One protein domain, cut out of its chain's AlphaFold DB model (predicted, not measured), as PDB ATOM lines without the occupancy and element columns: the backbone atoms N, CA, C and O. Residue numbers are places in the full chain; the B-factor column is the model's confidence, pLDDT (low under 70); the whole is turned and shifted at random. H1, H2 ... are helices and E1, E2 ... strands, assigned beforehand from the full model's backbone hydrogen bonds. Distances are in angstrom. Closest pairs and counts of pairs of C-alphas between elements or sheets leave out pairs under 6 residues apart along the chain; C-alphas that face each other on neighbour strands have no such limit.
ATOM      1  N   ALA A  18       6.315  11.457  14.993       97.62
ATOM      2  CA  ALA A  18       6.161  10.943  16.344       97.62
ATOM      3  C   ALA A  18       6.721  11.919  17.391       97.62
ATOM      4  O   ALA A  18       6.095  12.128  18.428       97.62
ATOM      5  N   ALA A  19       7.860  12.562  17.108       98.12
ATOM      6  CA  ALA A  19       8.420  13.589  17.981       98.12
ATOM      7  C   ALA A  19       7.505  14.821  18.074       98.12
ATOM      8  O   ALA A  19       7.207  15.267  19.182       98.12
ATOM      9  N   MET A  20       6.999  15.320  16.940       98.44
ATOM     10  CA  MET A  20       6.069  16.459  16.907       98.44
ATOM     11  C   MET A  20       4.754  16.148  17.634       98.44
ATOM     12  O   MET A  20       4.330  16.912  18.498       98.44
ATOM     13  N   GLY A  21       4.141  14.997  17.344       98.06
ATOM     14  CA  GLY A  21       2.908  14.567  18.002       98.06
ATOM     15  C   GLY A  21       3.080  14.390  19.508       98.06
ATOM     16  O   GLY A  21       2.217  14.805  20.278       98.06
ATOM     17  N   LYS A  22       4.227  13.852  19.948       98.00
ATOM     18  CA  LYS A  22       4.571  13.727  21.373       98.00
ATOM     19  C   LYS A  22       4.648  15.094  22.049       98.00
ATOM     20  O   LYS A  22       4.089  15.254  23.129       98.00
ATOM     21  N   MET A  23       5.329  16.064  21.433       98.38
ATOM     22  CA  MET A  23       5.434  17.428  21.965       98.38
ATOM     23  C   MET A  23       4.051  18.077  22.086       98.38
ATOM     24  O   MET A  23       3.693  18.537  23.166       98.38
ATOM     25  N   PHE A  24       3.242  18.010  21.025       98.62
ATOM     26  CA  PHE A  24       1.901  18.589  21.016       98.62
ATOM     27  C   PHE A  24       0.987  17.973  22.076       98.62
ATOM     28  O   PHE A  24       0.392  18.692  22.869       98.62
ATOM     29  N   LEU A  25       0.889  16.640  22.131       98.12
ATOM     30  CA  LEU A  25       0.033  15.969  23.111       98.12
ATOM     31  C   LEU A  25       0.477  16.232  24.547       98.12
ATOM     32  O   LEU A  25      -0.355  16.381  25.437       98.12
ATOM     33  N   SER A  26       1.787  16.300  24.778       98.00
ATOM     34  CA  SER A  26       2.349  16.632  26.083       98.00
ATOM     35  C   SER A  26       1.874  18.008  26.560       98.00
ATOM     36  O   SER A  26       1.549  18.155  27.740       98.00
ATOM     37  N   ASP A  27       1.803  18.994  25.667       98.44
ATOM     38  CA  ASP A  27       1.314  20.342  25.968       98.44
ATOM     39  C   ASP A  27      -0.212  20.395  26.054       98.44
ATOM     40  O   ASP A  27      -0.755  21.019  26.967       98.44
ATOM     41  N   LEU A  28      -0.910  19.688  25.163       98.12
ATOM     42  CA  LEU A  28      -2.365  19.542  25.165       98.12
ATOM     43  C   LEU A  28      -2.864  19.011  26.516       98.12
ATOM     44  O   LEU A  28      -3.753  19.602  27.124       98.12
ATOM     45  N   LEU A  29      -2.253  17.933  27.019       97.06
ATOM     46  CA  LEU A  29      -2.610  17.310  28.299       97.06
ATOM     47  C   LEU A  29      -2.307  18.204  29.510       97.06
ATOM     48  O   LEU A  29      -2.925  18.041  30.559       97.06
ATOM     49  N   LYS A  30      -1.371  19.151  29.376       97.62
ATOM     50  CA  LYS A  30      -1.047  20.141  30.416       97.62
ATOM     51  C   LYS A  30      -1.833  21.448  30.273       97.62
ATOM     52  O   LYS A  30      -1.633  22.351  31.081       97.62
ATOM     53  N   GLY A  31      -2.691  21.574  29.258       97.19
ATOM     54  CA  GLY A  31      -3.410  22.815  28.962       97.19
ATOM     55  C   GLY A  31      -2.509  23.960  28.485       97.19
ATOM     56  O   GLY A  31      -2.875  25.121  28.644       97.19
ATOM     57  N   LEU A  32      -1.329  23.645  27.940       98.12
ATOM     58  CA  LEU A  32      -0.364  24.617  27.411       98.12
ATOM     59  C   LEU A  32      -0.594  24.925  25.926       98.12
ATOM     60  O   LEU A  32      -0.221  25.998  25.458       98.12
ATOM     61  N   ALA A  33      -1.215  24.001  25.187       98.00
ATOM     62  CA  ALA A  33      -1.601  24.242  23.802       98.00
ATOM     63  C   ALA A  33      -2.701  25.328  23.724       98.00
ATOM     64  O   ALA A  33      -3.577  25.369  24.595       98.00
ATOM     65  N   PRO A  34      -2.711  26.187  22.684       98.25
ATOM     66  CA  PRO A  34      -3.771  27.173  22.489       98.25
ATOM     67  C   PRO A  34      -5.162  26.530  22.476       98.25
ATOM     68  O   PRO A  34      -5.355  25.483  21.856       98.25
ATOM     69  N   LYS A  35      -6.140  27.172  23.130       97.44
ATOM     70  CA  LYS A  35      -7.490  26.609  23.315       97.44
ATOM     71  C   LYS A  35      -8.168  26.242  21.997       97.44
ATOM     72  O   LYS A  35      -8.735  25.160  21.904       97.44
ATOM     73  N   ASP A  36      -8.071  27.099  20.987       96.94
ATOM     74  CA  ASP A  36      -8.720  26.857  19.695       96.94
ATOM     75  C   ASP A  36      -8.116  25.638  18.986       96.94
ATOM     76  O   ASP A  36      -8.840  24.766  18.511       96.94
ATOM     77  N   LEU A  37      -6.786  25.507  19.018       97.75
ATOM     78  CA  LEU A  37      -6.087  24.352  18.455       97.75
ATOM     79  C   LEU A  37      -6.396  23.062  19.233       97.75
ATOM     80  O   LEU A  37      -6.586  22.004  18.635       97.75
ATOM     81  N   ALA A  38      -6.480  23.146  20.563       97.88
ATOM     82  CA  ALA A  38      -6.866  22.028  21.420       97.88
ATOM     83  C   ALA A  38      -8.304  21.557  21.140       97.88
ATOM     84  O   ALA A  38      -8.545  20.357  21.021       97.88
ATOM     85  N   ASN A  39      -9.244  22.492  20.984       97.19
ATOM     86  CA  ASN A  39     -10.631  22.185  20.638       97.19
ATOM     87  C   ASN A  39     -10.712  21.516  19.260       97.19
ATOM     88  O   ASN A  39     -11.280  20.432  19.150       97.19
ATOM     89  N   ASN A  40     -10.041  22.079  18.247       97.62
ATOM     90  CA  ASN A  40      -9.963  21.485  16.909       97.62
ATOM     91  C   ASN A  40      -9.394  20.061  16.942       97.62
ATOM     92  O   ASN A  40      -9.867  19.184  16.217       97.62
ATOM     93  N   PHE A  41      -8.387  19.810  17.785       98.00
ATOM     94  CA  PHE A  41      -7.831  18.474  17.962       98.00
ATOM     95  C   PHE A  41      -8.876  17.498  18.516       98.00
ATOM     96  O   PHE A  41      -9.112  16.447  17.920       98.00
ATOM     97  N   TYR A  42      -9.532  17.839  19.628       97.06
ATOM     98  CA  TYR A  42     -10.536  16.963  20.231       97.06
ATOM     99  C   TYR A  42     -11.746  16.742  19.317       97.06
ATOM    100  O   TYR A  42     -12.270  15.627  19.250       97.06
ATOM    101  N   ASP A  43     -12.137  17.752  18.542       96.56
ATOM    102  CA  ASP A  43     -13.200  17.627  17.551       96.56
ATOM    103  C   ASP A  43     -12.816  16.739  16.366       96.56
ATOM    104  O   ASP A  43     -13.631  15.926  15.924       96.56
ATOM    105  N   LYS A  44     -11.580  16.846  15.865       96.50
ATOM    106  CA  LYS A  44     -11.108  16.033  14.737       96.50
ATOM    107  C   LYS A  44     -10.885  14.577  15.134       96.50
ATOM    108  O   LYS A  44     -11.300  13.677  14.411       96.50
ATOM    109  N   PHE A  45     -10.223  14.340  16.266       95.69
ATOM    110  CA  PHE A  45      -9.823  12.994  16.678       95.69
ATOM    111  C   PHE A  45     -10.898  12.264  17.484       95.69
ATOM    112  O   PHE A  45     -10.850  11.039  17.545       95.69
ATOM    113  N   ARG A  46     -11.870  12.981  18.070       96.75
ATOM    114  CA  ARG A  46     -12.952  12.404  18.890       96.75
ATOM    115  C   ARG A  46     -12.428  11.478  19.997       96.75
ATOM    116  O   ARG A  46     -13.009  10.430  20.261       96.75
ATOM    117  N   ILE A  47     -11.332  11.886  20.637       95.00
ATOM    118  CA  ILE A  47     -10.709  11.189  21.769       95.00
ATOM    119  C   ILE A  47     -10.635  12.102  22.987       95.00
ATOM    120  O   ILE A  47     -10.579  13.320  22.867       95.00
ATOM    121  N   THR A  48     -10.598  11.512  24.168       95.25
ATOM    122  CA  THR A  48     -10.417  12.188  25.453       95.25
ATOM    123  C   THR A  48      -8.946  12.207  25.876       95.25
ATOM    124  O   THR A  48      -8.123  11.442  25.372       95.25
ATOM    125  N   ALA A  49      -8.605  13.032  26.869       93.44
ATOM    126  CA  ALA A  49      -7.267  13.042  27.468       93.44
ATOM    127  C   ALA A  49      -6.834  11.655  28.001       93.44
ATOM    128  O   ALA A  49      -5.674  11.267  27.858       93.44
ATOM    129  N   ASN A  50      -7.767  10.876  28.558       95.38
ATOM    130  CA  ASN A  50      -7.486   9.516  29.026       95.38
ATOM    131  C   ASN A  50      -7.183   8.562  27.861       95.38
ATOM    132  O   ASN A  50      -6.263   7.754  27.950       95.38
ATOM    133  N   GLU A  51      -7.909   8.676  26.748       96.38
ATOM    134  CA  GLU A  51      -7.666   7.861  25.551       96.38
ATOM    135  C   GLU A  51      -6.361   8.231  24.842       96.38
ATOM    136  O   GLU A  51      -5.718   7.361  24.250       96.38
ATOM    137  N   VAL A  52      -5.927   9.492  24.935       95.38
ATOM    138  CA  VAL A  52      -4.587   9.910  24.503       95.38
ATOM    139  C   VAL A  52      -3.517   9.157  25.296       95.38
ATOM    140  O   VAL A  52      -2.636   8.545  24.694       95.38
ATOM    141  N   MET A  53      -3.607   9.153  26.631       95.56
ATOM    142  CA  MET A  53      -2.664   8.426  27.491       95.56
ATOM    143  C   MET A  53      -2.668   6.924  27.172       95.56
ATOM    144  O   MET A  53      -1.613   6.332  26.952       95.56
ATOM    145  N   GLU A  54      -3.851   6.321  27.057       96.31
ATOM    146  CA  GLU A  54      -4.015   4.910  26.691       96.31
ATOM    147  C   GLU A  54      -3.345   4.583  25.345       96.31
ATOM    148  O   GLU A  54      -2.611   3.600  25.221       96.31
ATOM    149  N   SER A  55      -3.542   5.440  24.341       95.31
ATOM    150  CA  SER A  55      -2.989   5.252  22.995       95.31
ATOM    151  C   SER A  55      -1.462   5.343  22.952       95.31
ATOM    152  O   SER A  55      -0.839   4.704  22.106       95.31
ATOM    153  N   VAL A  56      -0.851   6.121  23.850       95.50
ATOM    154  CA  VAL A  56       0.606   6.302  23.904       95.50
ATOM    155  C   VAL A  56       1.295   5.217  24.731       95.50
ATOM    156  O   VAL A  56       2.374   4.769  24.347       95.50
ATOM    157  N   TYR A  57       0.704   4.798  25.852       95.69
ATOM    158  CA  TYR A  57       1.388   3.928  26.816       95.69
ATOM    159  C   TYR A  57       0.965   2.460  26.750       95.69
ATOM    160  O   TYR A  57       1.783   1.592  27.044       95.69
ATOM    161  N   ASN A  58      -0.277   2.175  26.350       95.75
ATOM    162  CA  ASN A  58      -0.866   0.841  26.506       95.75
ATOM    163  C   ASN A  58      -1.245   0.177  25.174       95.75
ATOM    164  O   ASN A  58      -1.407  -1.042  25.114       95.75
ATOM    165  N   ARG A  59      -1.353   0.947  24.082       94.56
ATOM    166  CA  ARG A  59      -1.668   0.417  22.746       94.56
ATOM    167  C   ARG A  59      -0.420   0.144  21.898       94.56
ATOM    168  O   ARG A  59       0.605   0.808  22.053       94.56
ATOM    169  N   PRO A  60      -0.490  -0.822  20.962       96.00
ATOM    170  CA  PRO A  60       0.619  -1.114  20.064       96.00
ATOM    171  C   PRO A  60       0.874   0.031  19.071       96.00
ATOM    172  O   PRO A  60      -0.046   0.720  18.635       96.00
ATOM    173  N   PHE A  61       2.135   0.168  18.655       93.69
ATOM    174  CA  PHE A  61       2.609   1.165  17.682       93.69
ATOM    175  C   PHE A  61       2.308   2.638  18.047       93.69
ATOM    176  O   PHE A  61       1.824   3.392  17.195       93.69
ATOM    177  N   PRO A  62       2.643   3.098  19.269       96.44
ATOM    178  CA  PRO A  62       2.373   4.475  19.698       96.44
ATOM    179  C   PRO A  62       3.048   5.511  18.795       96.44
ATOM    180  O   PRO A  62       2.486   6.563  18.516       96.44
ATOM    181  N   ASN A  63       4.216   5.193  18.236       96.00
ATOM    182  CA  ASN A  63       4.900   6.039  17.262       96.00
ATOM    183  C   ASN A  63       4.051   6.332  16.010       96.00
ATOM    184  O   ASN A  63       4.108   7.444  15.492       96.00
ATOM    185  N   ARG A  64       3.249   5.369  15.534       95.25
ATOM    186  CA  ARG A  64       2.350   5.578  14.387       95.25
ATOM    187  C   ARG A  64       1.195   6.498  14.758       95.25
ATOM    188  O   ARG A  64       0.903   7.417  14.004       95.25
ATOM    189  N   PHE A  65       0.592   6.291  15.930       96.25
ATOM    190  CA  PHE A  65      -0.438   7.187  16.454       96.25
ATOM    191  C   PHE A  65       0.094   8.618  16.591       96.25
ATOM    192  O   PHE A  65      -0.485   9.542  16.027       96.25
ATOM    193  N   LEU A  66       1.251   8.794  17.232       97.38
ATOM    194  CA  LEU A  66       1.893  10.098  17.378       97.38
ATOM    195  C   LEU A  66       2.171  10.754  16.017       97.38
ATOM    196  O   LEU A  66       1.936  11.947  15.852       97.38
ATOM    197  N   ALA A  67       2.600   9.980  15.017       96.19
ATOM    198  CA  ALA A  67       2.847  10.503  13.677       96.19
ATOM    199  C   ALA A  67       1.588  11.055  12.986       96.19
ATOM    200  O   ALA A  67       1.706  11.995  12.204       96.19
ATOM    201  N   THR A  68       0.388  10.542  13.290       96.25
ATOM    202  CA  THR A  68      -0.870  11.071  12.718       96.25
ATOM    203  C   THR A  68      -1.136  12.513  13.153       96.25
ATOM    204  O   THR A  68      -1.657  13.316  12.380       96.25
ATOM    205  N   ILE A  69      -0.704  12.876  14.362       97.31
ATOM    206  CA  ILE A  69      -0.884  14.218  14.920       97.31
ATOM    207  C   ILE A  69      -0.008  15.236  14.200       97.31
ATOM    208  O   ILE A  69      -0.406  16.385  14.040       97.31
ATOM    209  N   ALA A  70       1.147  14.818  13.687       95.62
ATOM    210  CA  ALA A  70       1.961  15.706  12.878       95.62
ATOM    211  C   ALA A  70       1.234  16.152  11.603       95.62
ATOM    212  O   ALA A  70       1.405  17.292  11.202       95.62
ATOM    213  N   TYR A  71       0.374  15.330  10.999       95.31
ATOM    214  CA  TYR A  71      -0.433  15.778   9.857       95.31
ATOM    215  C   TYR A  71      -1.558  16.730  10.278       95.31
ATOM    216  O   TYR A  71      -1.864  17.665   9.552       95.31
ATOM    217  N   PHE A  72      -2.124  16.568  11.478       97.12
ATOM    218  CA  PHE A  72      -3.053  17.559  12.031       97.12
ATOM    219  C   PHE A  72      -2.397  18.933  12.219       97.12
ATOM    220  O   PHE A  72      -3.021  19.947  11.920       97.12
ATOM    221  N   LEU A  73      -1.146  18.970  12.681       97.81
ATOM    222  CA  LEU A  73      -0.406  20.222  12.843       97.81
ATOM    223  C   LEU A  73      -0.099  20.898  11.498       97.81
ATOM    224  O   LEU A  73      -0.067  22.125  11.440       97.81
ATOM    225  N   ALA A  74       0.078  20.124  10.421       95.31
ATOM    226  CA  ALA A  74       0.301  20.668   9.080       95.31
ATOM    227  C   ALA A  74      -0.889  21.517   8.593       95.31
ATOM    228  O   ALA A  74      -0.681  22.557   7.968       95.31
ATOM    229  N   ASP A  75      -2.113  21.121   8.957       95.88
ATOM    230  CA  ASP A  75      -3.344  21.861   8.649       95.88
ATOM    231  C   ASP A  75      -3.482  23.180   9.439       95.88
ATOM    232  O   ASP A  75      -4.392  23.954   9.163       95.88
ATOM    233  N   HIS A  76      -2.610  23.434  10.425       96.88
ATOM    234  CA  HIS A  76      -2.693  24.575  11.349       96.88
ATOM    235  C   HIS A  76      -1.401  25.402  11.369       96.88
ATOM    236  O   HIS A  76      -1.018  25.959  12.395       96.88
ATOM    237  N   THR A  77      -0.674  25.452  10.253       95.44
ATOM    238  CA  THR A  77       0.585  26.216  10.146       95.44
ATOM    239  C   THR A  77       0.399  27.737  10.168       95.44
ATOM    240  O   THR A  77       1.379  28.463  10.311       95.44
ATOM    241  N   ASP A  78      -0.841  28.215  10.076       95.19
ATOM    242  CA  ASP A  78      -1.259  29.591  10.348       95.19
ATOM    243  C   ASP A  78      -1.261  29.929  11.850       95.19
ATOM    244  O   ASP A  78      -1.213  31.098  12.228       95.19
ATOM    245  N   ASN A  79      -1.287  28.916  12.718       97.06
ATOM    246  CA  ASN A  79      -1.153  29.083  14.154       97.06
ATOM    247  C   ASN A  79       0.327  29.138  14.565       97.06
ATOM    248  O   ASN A  79       1.066  28.161  14.409       97.06
ATOM    249  N   ASP A  80       0.738  30.245  15.191       97.94
ATOM    250  CA  ASP A  80       2.127  30.470  15.619       97.94
ATOM    251  C   ASP A  80       2.686  29.338  16.489       97.94
ATOM    252  O   ASP A  80       3.848  28.957  16.353       97.94
ATOM    253  N   TYR A  81       1.882  28.770  17.391       98.38
ATOM    254  CA  TYR A  81       2.337  27.683  18.256       98.38
ATOM    255  C   TYR A  81       2.630  26.412  17.445       98.38
ATOM    256  O   TYR A  81       3.688  25.805  17.628       98.38
ATOM    257  N   ALA A  82       1.747  26.031  16.518       98.25
ATOM    258  CA  ALA A  82       1.962  24.862  15.668       98.25
ATOM    259  C   ALA A  82       3.178  25.062  14.750       98.25
ATOM    260  O   ALA A  82       4.050  24.190  14.687       98.25
ATOM    261  N   LEU A  83       3.290  26.232  14.113       98.31
ATOM    262  CA  LEU A  83       4.427  26.580  13.262       98.31
ATOM    263  C   LEU A  83       5.756  26.535  14.032       98.31
ATOM    264  O   LEU A  83       6.736  25.955  13.553       98.31
ATOM    265  N   ASN A  84       5.796  27.094  15.243       98.44
ATOM    266  CA  ASN A  84       6.987  27.079  16.093       98.44
ATOM    267  C   ASN A  84       7.350  25.663  16.557       98.44
ATOM    268  O   ASN A  84       8.528  25.302  16.554       98.44
ATOM    269  N   LEU A  85       6.363  24.833  16.904       98.62
ATOM    270  CA  LEU A  85       6.592  23.438  17.283       98.62
ATOM    271  C   LEU A  85       7.182  22.638  16.114       98.62
ATOM    272  O   LEU A  85       8.198  21.958  16.285       98.62
ATOM    273  N   ILE A  86       6.584  22.745  14.922       98.38
ATOM    274  CA  ILE A  86       7.047  22.051  13.714       98.38
ATOM    275  C   ILE A  86       8.462  22.503  13.357       98.38
ATOM    276  O   ILE A  86       9.375  21.680  13.274       98.38
ATOM    277  N   THR A  87       8.670  23.810  13.171       98.38
ATOM    278  CA  THR A  87       9.968  24.340  12.737       98.38
ATOM    279  C   THR A  87      11.050  24.126  13.794       98.38
ATOM    280  O   THR A  87      12.176  23.791  13.440       98.38
ATOM    281  N   GLY A  88      10.724  24.224  15.086       98.50
ATOM    282  CA  GLY A  88      11.635  23.882  16.177       98.50
ATOM    283  C   GLY A  88      12.048  22.407  16.162       98.50
ATOM    284  O   GLY A  88      13.233  22.095  16.272       98.50
ATOM    285  N   SER A  89      11.097  21.491  15.954       98.25
ATOM    286  CA  SER A  89      11.389  20.056  15.823       98.25
ATOM    287  C   SER A  89      12.270  19.755  14.605       98.25
ATOM    288  O   SER A  89      13.242  19.007  14.716       98.25
ATOM    289  N   LEU A  90      11.996  20.390  13.459       98.25
ATOM    290  CA  LEU A  90      12.830  20.273  12.262       98.25
ATOM    291  C   LEU A  90      14.238  20.844  12.494       98.25
ATOM    292  O   LEU A  90      15.213  20.162  12.211       98.25
ATOM    293  N   ARG A  91      14.396  22.032  13.088       98.50
ATOM    294  CA  ARG A  91      15.730  22.571  13.433       98.50
ATOM    295  C   ARG A  91      16.505  21.643  14.364       98.50
ATOM    296  O   ARG A  91      17.706  21.444  14.183       98.50
ATOM    297  N   ASN A  92      15.827  21.012  15.323       98.19
ATOM    298  CA  ASN A  92      16.452  20.011  16.184       98.19
ATOM    299  C   ASN A  92      16.983  18.815  15.381       98.19
ATOM    300  O   ASN A  92      18.086  18.353  15.673       98.19
ATOM    301  N   PHE A  93      16.273  18.357  14.343       97.94
ATOM    302  CA  PHE A  93      16.782  17.329  13.429       97.94
ATOM    303  C   PHE A  93      18.091  17.754  12.760       97.94
ATOM    304  O   PHE A  93      19.062  16.996  12.783       97.94
ATOM    305  N   PHE A  94      18.157  18.977  12.232       97.31
ATOM    306  CA  PHE A  94      19.371  19.484  11.590       97.31
ATOM    307  C   PHE A  94      20.530  19.561  12.583       97.31
ATOM    308  O   PHE A  94      21.556  18.912  12.384       97.31
ATOM    309  N   THR A  95      20.336  20.265  13.699       97.12
ATOM    310  CA  THR A  95      21.370  20.469  14.722       97.12
ATOM    311  C   THR A  95      21.889  19.155  15.298       97.12
ATOM    312  O   THR A  95      23.092  18.995  15.498       97.12
ATOM    313  N   ARG A  96      20.993  18.204  15.585       96.88
ATOM    314  CA  ARG A  96      21.338  16.981  16.320       96.88
ATOM    315  C   ARG A  96      21.681  15.806  15.419       96.88
ATOM    316  O   ARG A  96      22.316  14.880  15.907       96.88
ATOM    317  N   ASN A  97      21.328  15.833  14.135       96.00
ATOM    318  CA  ASN A  97      21.584  14.723  13.215       96.00
ATOM    319  C   ASN A  97      22.388  15.168  11.993       96.00
ATOM    320  O   ASN A  97      23.524  14.727  11.821       96.00
ATOM    321  N   VAL A  98      21.831  16.051  11.165       95.56
ATOM    322  CA  VAL A  98      22.414  16.413   9.860       95.56
ATOM    323  C   VAL A  98      23.762  17.121  10.003       95.56
ATOM    324  O   VAL A  98      24.722  16.767   9.323       95.56
ATOM    325  N   CYS A  99      23.880  18.069  10.933       95.25
ATOM    326  CA  CYS A  99      25.093  18.870  11.109       95.25
ATOM    327  C   CYS A  99      26.304  18.072  11.626       95.25
ATOM    328  O   CYS A  99      27.401  18.612  11.724       95.25
ATOM    329  N   GLN A 100      26.128  16.791  11.966       95.38
ATOM    330  CA  GLN A 100      27.227  15.907  12.356       95.38
ATOM    331  C   GLN A 100      27.966  15.269  11.167       95.38
ATOM    332  O   GLN A 100      28.963  14.572  11.387       95.38
ATOM    333  N   TYR A 101      27.453  15.444   9.948       94.31
ATOM    334  CA  TYR A 101      28.056  14.981   8.699       94.31
ATOM    335  C   TYR A 101      28.792  16.127   7.994       94.31
ATOM    336  O   TYR A 101      28.731  17.276   8.423       94.31
ATOM    337  N   ASP A 102      29.460  15.825   6.881       92.44
ATOM    338  CA  ASP A 102      30.050  16.837   6.000       92.44
ATOM    339  C   ASP A 102      28.971  17.529   5.141       92.44
ATOM    340  O   ASP A 102      28.893  17.380   3.926       92.44
ATOM    341  N   TYR A 103      28.060  18.245   5.797       90.50
ATOM    342  CA  TYR A 103      26.883  18.840   5.157       90.50
ATOM    343  C   TYR A 103      27.199  20.062   4.281       90.50
ATOM    344  O   TYR A 103      26.331  20.520   3.543       90.50
ATOM    345  N   GLN A 104      28.409  20.619   4.387       90.44
ATOM    346  CA  GLN A 104      28.818  21.781   3.593       90.44
ATOM    347  C   GLN A 104      29.307  21.378   2.200       90.44
ATOM    348  O   GLN A 104      29.108  22.123   1.245       90.44
ATOM    349  N   ASN A 105      29.907  20.190   2.069       93.06
ATOM    350  CA  ASN A 105      30.437  19.711   0.791       93.06
ATOM    351  C   ASN A 105      29.462  18.809   0.022       93.06
ATOM    352  O   ASN A 105      29.653  18.590  -1.174       93.06
ATOM    353  N   TYR A 106      28.418  18.296   0.678       93.62
ATOM    354  CA  TYR A 106      27.463  17.372   0.067       93.62
ATOM    355  C   TYR A 106      26.036  17.925   0.074       93.62
ATOM    356  O   TYR A 106      25.594  18.477   1.083       93.62
ATOM    357  N   PRO A 107      25.284  17.756  -1.030       95.12
ATOM    358  CA  PRO A 107      23.881  18.124  -1.047       95.12
ATOM    359  C   PRO A 107      23.053  17.211  -0.141       95.12
ATOM    360  O   PRO A 107      23.352  16.025   0.018       95.12
ATOM    361  N   ILE A 108      21.964  17.753   0.396       95.56
ATOM    362  CA  ILE A 108      20.994  16.996   1.180       95.56
ATOM    363  C   ILE A 108      19.790  16.594   0.329       95.56
ATOM    364  O   ILE A 108      19.275  17.375  -0.477       95.56
ATOM    365  N   ARG A 109      19.326  15.363   0.546       96.19
ATOM    366  CA  ARG A 109      18.084  14.823  -0.005       96.19
ATOM    367  C   ARG A 109      17.163  14.417   1.135       96.19
ATOM    368  O   ARG A 109      17.627  13.856   2.126       96.19
ATOM    369  N   PHE A 110      15.870  14.660   0.973       96.69
ATOM    370  CA  PHE A 110      14.844  14.204   1.904       96.69
ATOM    371  C   PHE A 110      13.881  13.264   1.200       96.69
ATOM    372  O   PHE A 110      13.476  13.516   0.068       96.69
ATOM    373  N   VAL A 111      13.488  12.201   1.896       95.31
ATOM    374  CA  VAL A 111      12.477  11.268   1.406       95.31
ATOM    375  C   VAL A 111      11.487  10.956   2.516       95.31
ATOM    376  O   VAL A 111      11.880  10.736   3.663       95.31
ATOM    377  N   GLY A 112      10.207  10.915   2.162       93.75
ATOM    378  CA  GLY A 112       9.122  10.477   3.026       93.75
ATOM    379  C   GLY A 112       7.953  11.452   3.023       93.75
ATOM    380  O   GLY A 112       8.129  12.664   2.895       93.75
ATOM    381  N   SER A 113       6.751  10.924   3.246       93.25
ATOM    382  CA  SER A 113       5.501  11.691   3.220       93.25
ATOM    383  C   SER A 113       5.512  12.908   4.140       93.25
ATOM    384  O   SER A 113       5.037  13.978   3.768       93.25
ATOM    385  N   LEU A 114       6.111  12.783   5.324       93.56
ATOM    386  CA  LEU A 114       6.209  13.896   6.262       93.56
ATOM    387  C   LEU A 114       7.168  14.989   5.770       93.56
ATOM    388  O   LEU A 114       6.863  16.173   5.887       93.56
ATOM    389  N   ALA A 115       8.307  14.598   5.193       95.75
ATOM    390  CA  ALA A 115       9.247  15.547   4.609       95.75
ATOM    391  C   ALA A 115       8.617  16.275   3.414       95.75
ATOM    392  O   ALA A 115       8.785  17.481   3.268       95.75
ATOM    393  N   TYR A 116       7.837  15.559   2.605       95.69
ATOM    394  CA  TYR A 116       7.091  16.146   1.500       95.69
ATOM    395  C   TYR A 116       5.999  17.114   1.984       95.69
ATOM    396  O   TYR A 116       5.916  18.241   1.502       95.69
ATOM    397  N   THR A 117       5.235  16.722   3.009       95.75
ATOM    398  CA  THR A 117       4.198  17.563   3.640       95.75
ATOM    399  C   THR A 117       4.782  18.887   4.140       95.75
ATOM    400  O   THR A 117       4.216  19.951   3.911       95.75
ATOM    401  N   TYR A 118       5.958  18.840   4.773       96.44
ATOM    402  CA  TYR A 118       6.645  20.019   5.303       96.44
ATOM    403  C   TYR A 118       7.706  20.601   4.364       96.44
ATOM    404  O   TYR A 118       8.548  21.387   4.805       96.44
ATOM    405  N   ALA A 119       7.672  20.270   3.069       96.94
ATOM    406  CA  ALA A 119       8.693  20.692   2.116       96.94
ATOM    407  C   ALA A 119       8.927  22.217   2.075       96.94
ATOM    408  O   ALA A 119      10.094  22.612   2.012       96.94
ATOM    409  N   PRO A 120       7.901  23.096   2.144       96.62
ATOM    410  CA  PRO A 120       8.130  24.540   2.200       96.62
ATOM    411  C   PRO A 120       8.968  24.963   3.413       96.62
ATOM    412  O   PRO A 120       9.940  25.695   3.259       96.62
ATOM    413  N   LEU A 121       8.656  24.441   4.603       97.25
ATOM    414  CA  LEU A 121       9.384  24.756   5.839       97.25
ATOM    415  C   LEU A 121      10.793  24.160   5.836       97.25
ATOM    416  O   LEU A 121      11.751  24.821   6.230       97.25
ATOM    417  N   LEU A 122      10.938  22.923   5.348       97.12
ATOM    418  CA  LEU A 122      12.239  22.274   5.201       97.12
ATOM    419  C   LEU A 122      13.157  23.058   4.265       97.12
ATOM    420  O   LEU A 122      14.330  23.212   4.579       97.12
ATOM    421  N   LYS A 123      12.643  23.587   3.147       97.81
ATOM    422  CA  LYS A 123      13.428  24.418   2.219       97.81
ATOM    423  C   LYS A 123      13.990  25.662   2.900       97.81
ATOM    424  O   LYS A 123      15.155  25.984   2.681       97.81
ATOM    425  N   GLU A 124      13.197  26.335   3.728       97.69
ATOM    426  CA  GLU A 124      13.663  27.514   4.466       97.69
ATOM    427  C   GLU A 124      14.704  27.149   5.530       97.69
ATOM    428  O   GLU A 124      15.739  27.804   5.625       97.69
ATOM    429  N   ILE A 125      14.508  26.046   6.257       97.69
ATOM    430  CA  ILE A 125      15.488  25.571   7.244       97.69
ATOM    431  C   ILE A 125      16.787  25.118   6.561       97.69
ATOM    432  O   ILE A 125      17.872  25.432   7.033       97.69
ATOM    433  N   VAL A 126      16.729  24.446   5.410       96.94
ATOM    434  CA  VAL A 126      17.940  24.084   4.649       96.94
ATOM    435  C   VAL A 126      18.762  25.330   4.294       96.94
ATOM    436  O   VAL A 126      19.982  25.322   4.467       96.94
ATOM    437  N   LYS A 127      18.101  26.413   3.863       96.62
ATOM    438  CA  LYS A 127      18.764  27.699   3.599       96.62
ATOM    439  C   LYS A 127      19.352  28.315   4.871       96.62
ATOM    440  O   LYS A 127      20.474  28.808   4.819       96.62
ATOM    441  N   GLU A 128      18.631  28.259   5.994       96.94
ATOM    442  CA  GLU A 128      19.085  28.754   7.307       96.94
ATOM    443  C   GLU A 128      20.435  28.138   7.714       96.94
ATOM    444  O   GLU A 128      21.307  28.835   8.226       96.94
ATOM    445  N   TYR A 129      20.645  26.853   7.412       96.50
ATOM    446  CA  TYR A 129      21.888  26.131   7.710       96.50
ATOM    447  C   TYR A 129      22.935  26.190   6.582       96.50
ATOM    448  O   TYR A 129      23.968  25.523   6.669       96.50
ATOM    449  N   GLY A 130      22.693  26.960   5.514       95.38
ATOM    450  CA  GLY A 130      23.622  27.103   4.388       95.38
ATOM    451  C   GLY A 130      23.853  25.813   3.592       95.38
ATOM    452  O   GLY A 130      24.890  25.663   2.952       95.38
ATOM    453  N   MET A 131      22.914  24.865   3.645       95.69
ATOM    454  CA  MET A 131      23.012  23.580   2.953       95.69
ATOM    455  C   MET A 131      22.466  23.672   1.522       95.69
ATOM    456  O   MET A 131      21.519  24.408   1.237       95.69
ATOM    457  N   LYS A 132      23.015  22.860   0.613       94.81
ATOM    458  CA  LYS A 132      22.459  22.690  -0.735       94.81
ATOM    459  C   LYS A 132      21.367  21.620  -0.711       94.81
ATOM    460  O   LYS A 132      21.673  20.436  -0.594       94.81
ATOM    461  N   LEU A 133      20.105  22.023  -0.856       96.62
ATOM    462  CA  LEU A 133      19.015  21.079  -1.110       96.62
ATOM    463  C   LEU A 133      19.107  20.554  -2.544       96.62
ATOM    464  O   LEU A 133      19.211  21.351  -3.473       96.62
ATOM    465  N   ASP A 134      19.024  19.238  -2.714       95.44
ATOM    466  CA  ASP A 134      18.918  18.617  -4.035       95.44
ATOM    467  C   ASP A 134      17.480  18.185  -4.336       95.44
ATOM    468  O   ASP A 134      16.839  18.751  -5.217       95.44
ATOM    469  N   VAL A 135      16.917  17.266  -3.545       94.62
ATOM    470  CA  VAL A 135      15.544  16.784  -3.766       94.62
ATOM    471  C   VAL A 135      14.787  16.553  -2.458       94.62
ATOM    472  O   VAL A 135      15.377  16.200  -1.434       94.62
ATOM    473  N   ILE A 136      13.468  16.759  -2.500       96.50
ATOM    474  CA  ILE A 136      12.516  16.303  -1.481       96.50
ATOM    475  C   ILE A 136      11.463  15.460  -2.197       96.50
ATOM    476  O   ILE A 136      10.699  15.999  -2.996       96.50
ATOM    477  N   GLU A 137      11.415  14.165  -1.906       93.81
ATOM    478  CA  GLU A 137      10.471  13.231  -2.526       93.81
ATOM    479  C   GLU A 137       9.541  12.597  -1.495       93.81
ATOM    480  O   GLU A 137       9.914  12.347  -0.349       93.81
ATOM    481  N   GLU A 138       8.312  12.296  -1.906       92.31
ATOM    482  CA  GLU A 138       7.359  11.602  -1.040       92.31
ATOM    483  C   GLU A 138       7.737  10.127  -0.847       92.31
ATOM    484  O   GLU A 138       7.667   9.596   0.264       92.31
ATOM    485  N   THR A 139       8.179   9.470  -1.921       88.88
ATOM    486  CA  THR A 139       8.557   8.054  -1.931       88.88
ATOM    487  C   THR A 139       9.812   7.843  -2.773       88.88
ATOM    488  O   THR A 139      10.082   8.618  -3.684       88.88
ATOM    489  N   LEU A 140      10.546   6.757  -2.512       81.44
ATOM    490  CA  LEU A 140      11.723   6.364  -3.304       81.44
ATOM    491  C   LEU A 140      11.375   5.840  -4.708       81.44
ATOM    492  O   LEU A 140      12.281   5.499  -5.465       81.44
ATOM    493  N   MET A 141      10.087   5.701  -5.045       78.62
ATOM    494  CA  MET A 141       9.662   4.957  -6.231       78.62
ATOM    495  C   MET A 141      10.219   5.559  -7.523       78.62
ATOM    496  O   MET A 141      10.704   4.820  -8.373       78.62
ATOM    497  N   ASN A 142      10.214   6.887  -7.641       75.00
ATOM    498  CA  ASN A 142      10.708   7.573  -8.833       75.00
ATOM    499  C   ASN A 142      12.202   7.299  -9.054       75.00
ATOM    500  O   ASN A 142      12.583   6.826 -10.121       75.00
ATOM    501  N   GLY A 143      13.027   7.476  -8.017       72.81
ATOM    502  CA  GLY A 143      14.459   7.182  -8.094       72.81
ATOM    503  C   GLY A 143      14.773   5.705  -8.367       72.81
ATOM    504  O   GLY A 143      15.741   5.400  -9.062       72.81
ATOM    505  N   LEU A 144      13.947   4.774  -7.871       77.75
ATOM    506  CA  LEU A 144      14.091   3.346  -8.179       77.75
ATOM    507  C   LEU A 144      13.765   3.044  -9.646       77.75
ATOM    508  O   LEU A 144      14.501   2.299 -10.290       77.75
ATOM    509  N   ILE A 145      12.688   3.627 -10.179       78.69
ATOM    510  CA  ILE A 145      12.306   3.465 -11.586       78.69
ATOM    511  C   ILE A 145      13.406   4.011 -12.499       78.69
ATOM    512  O   ILE A 145      13.803   3.316 -13.431       78.69
ATOM    513  N   GLU A 146      13.928   5.207 -12.223       80.19
ATOM    514  CA  GLU A 146      15.027   5.801 -12.994       80.19
ATOM    515  C   GLU A 146      16.274   4.913 -12.974       80.19
ATOM    516  O   GLU A 146      16.793   4.558 -14.031       80.19
ATOM    517  N   TYR A 147      16.706   4.466 -11.789       80.50
ATOM    518  CA  TYR A 147      17.882   3.607 -11.649       80.50
ATOM    519  C   TYR A 147      17.750   2.293 -12.433       80.50
ATOM    520  O   TYR A 147      18.684   1.876 -13.118       80.50
ATOM    521  N   HIS A 148      16.586   1.639 -12.369       77.25
ATOM    522  CA  HIS A 148      16.349   0.405 -13.118       77.25
ATOM    523  C   HIS A 148      16.166   0.641 -14.619       77.25
ATOM    524  O   HIS A 148      16.606  -0.194 -15.399       77.25
ATOM    525  N   SER A 149      15.584   1.768 -15.033       77.75
ATOM    526  CA  SER A 149      15.426   2.109 -16.454       77.75
ATOM    527  C   SER A 149      16.772   2.381 -17.127       77.75
ATOM    528  O   SER A 149      16.964   1.994 -18.274       77.75
ATOM    529  N   MET A 150      17.725   2.981 -16.405       72.69
ATOM    530  CA  MET A 150      19.084   3.233 -16.906       72.69
ATOM    531  C   MET A 150      19.942   1.958 -16.994       72.69
ATOM    532  O   MET A 150      20.832   1.885 -17.831       72.69
ATOM    533  N   ASN A 151      19.660   0.937 -16.176       60.59
ATOM    534  CA  ASN A 151      20.407  -0.331 -16.160       60.59
ATOM    535  C   ASN A 151      19.852  -1.405 -17.118       60.59
ATOM    536  O   ASN A 151      20.372  -2.516 -17.151       60.59
ATOM    537  N   ILE A 152      18.793  -1.110 -17.880       58.44
ATOM    538  CA  ILE A 152      18.254  -2.013 -18.917       58.44
ATOM    539  C   ILE A 152      18.987  -1.819 -20.267       58.44
ATOM    540  O   ILE A 152      18.781  -2.597 -21.194       58.44
TER     541      ILE A 152
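What this domain is: This is residues 18 to 152 of the 155 residues of an uncharacterized protein of Bacteroides pyogenes JCM 6292 (UniProt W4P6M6). A pair of short parallel strands, E1 and E2, with H6 and H7 between them along the chain, makes a small lobe, and a loose group of crossed helices, H1 to H4, makes a second lobe; the long helix H5 reaches from the second lobe to H7 of the first. Residues 141 to 152, nearly all of them H8, stick out as a free arm beyond the strands and add to the length. The printed part has 135 residues with eight named helices and two named strands, in the order H1 H2 H3 H4 H5 E1 H6 H7 E2 H8, and its class is mostly helix. The only sheet has the order E1, E2 and is parallel. The whole is only just loose, close to compact, with a radius of gyration of the C-alphas of 17.5 A, and is elongated, spanning 54 by 34 by 25 A.

How they stand to each other: The strands E1, residues 108 to 111, and E2, residues 133 to 137, are parallel neighbours, with 6 degrees between their directions. N 110 and O 135 are 2.9 A apart and N 137 and O 110 are 2.9 A apart, both within hydrogen-bond range. With H6, residues 113 to 117, and H7, residues 119 to 128, they make a strand-helix-strand unit, two parallel neighbour strands joined through helices, whose crossover is right-handed. The closest C-alphas of H6 and E2 are those of Tyr 116 and Glu 137, 6.0 A apart; those of H7 and E2 are Val 126 and Leu 133, 6.6 A apart. H7 touches H5, residues 80 to 96, at a steep tilt of 56 degrees, the same way; their closest C-alphas are those of Ile 125 and Arg 91, 6.9 A apart, and H5 touches H7 with residues 87 to 91 alone. The hub is H4, residues 62 to 74, which touches four helices. It touches H5 at Leu 73 and Ala 82, whose C-alphas are closest at 5.9 A, with a steep tilt of 56 degrees, opposite ways. H4 and H6 only just touch, with 3 pairs of C-alphas within 8 A, the closest being Ala 74 and Thr 117 at 7.4 A. H1, residues 18 to 29, touches H4 with residues 18 to 22 alone and is about perpendicular to it, at 80 degrees; the closest C-alphas are those of Ala 18 and Ala 67, 4.3 A apart. H1 also touches H5, at a steep tilt of 40 degrees, opposite ways, with the C-alphas of Met 20 and Ser 89 closest at 6.5 A. H3, residues 49 to 57, and H4 touch only at the corner, where the C-alphas of Val 56 and Pro 62 are closest at 4.9 A. H2, residues 35 to 45, is close to H1 but not clearly touching, with the C-alphas of Ala 38 and Leu 28 closest at 6.4 A. H8, residues 141 to 150, touches no helix. Every O i to N i+4 pair is within hydrogen-bond range in H1, H2, H3, H5, H6, H7 and H8, and in H4 6 of 9 are.

Where its parts are: E1 is 10.3 A from first to last C-alpha and E2 is 11.7 A; C-alpha 108 is at (20.994, 16.996, 1.180). H5 is the longest helix, 17 residues and 23.5 A, and H4 measures 19.5 A. H1 is 16.1 A long and begins at C-alpha 18, (6.161, 10.943, 16.344); H2 is 15.3 A and H3 12.6 A. H7 is 14.1 A and H6 6.0 A. H8 is 14.3 A and ends at C-alpha 150, (19.084, 3.233, -16.906).

The domain as a whole: The C-alphas farthest apart are those of Gly 31 and Ile 152, 58.1 A. Without the free residues 141 to 152 the body spans 48 by 31 by 23 A. The printed part has no cut. The link from H5 to E1, 11 residues, is long, and the other links between named elements are tight. The mean pLDDT of the printed part is 94.3, that of H8 is 77, and residues 151 to 152 are under 70.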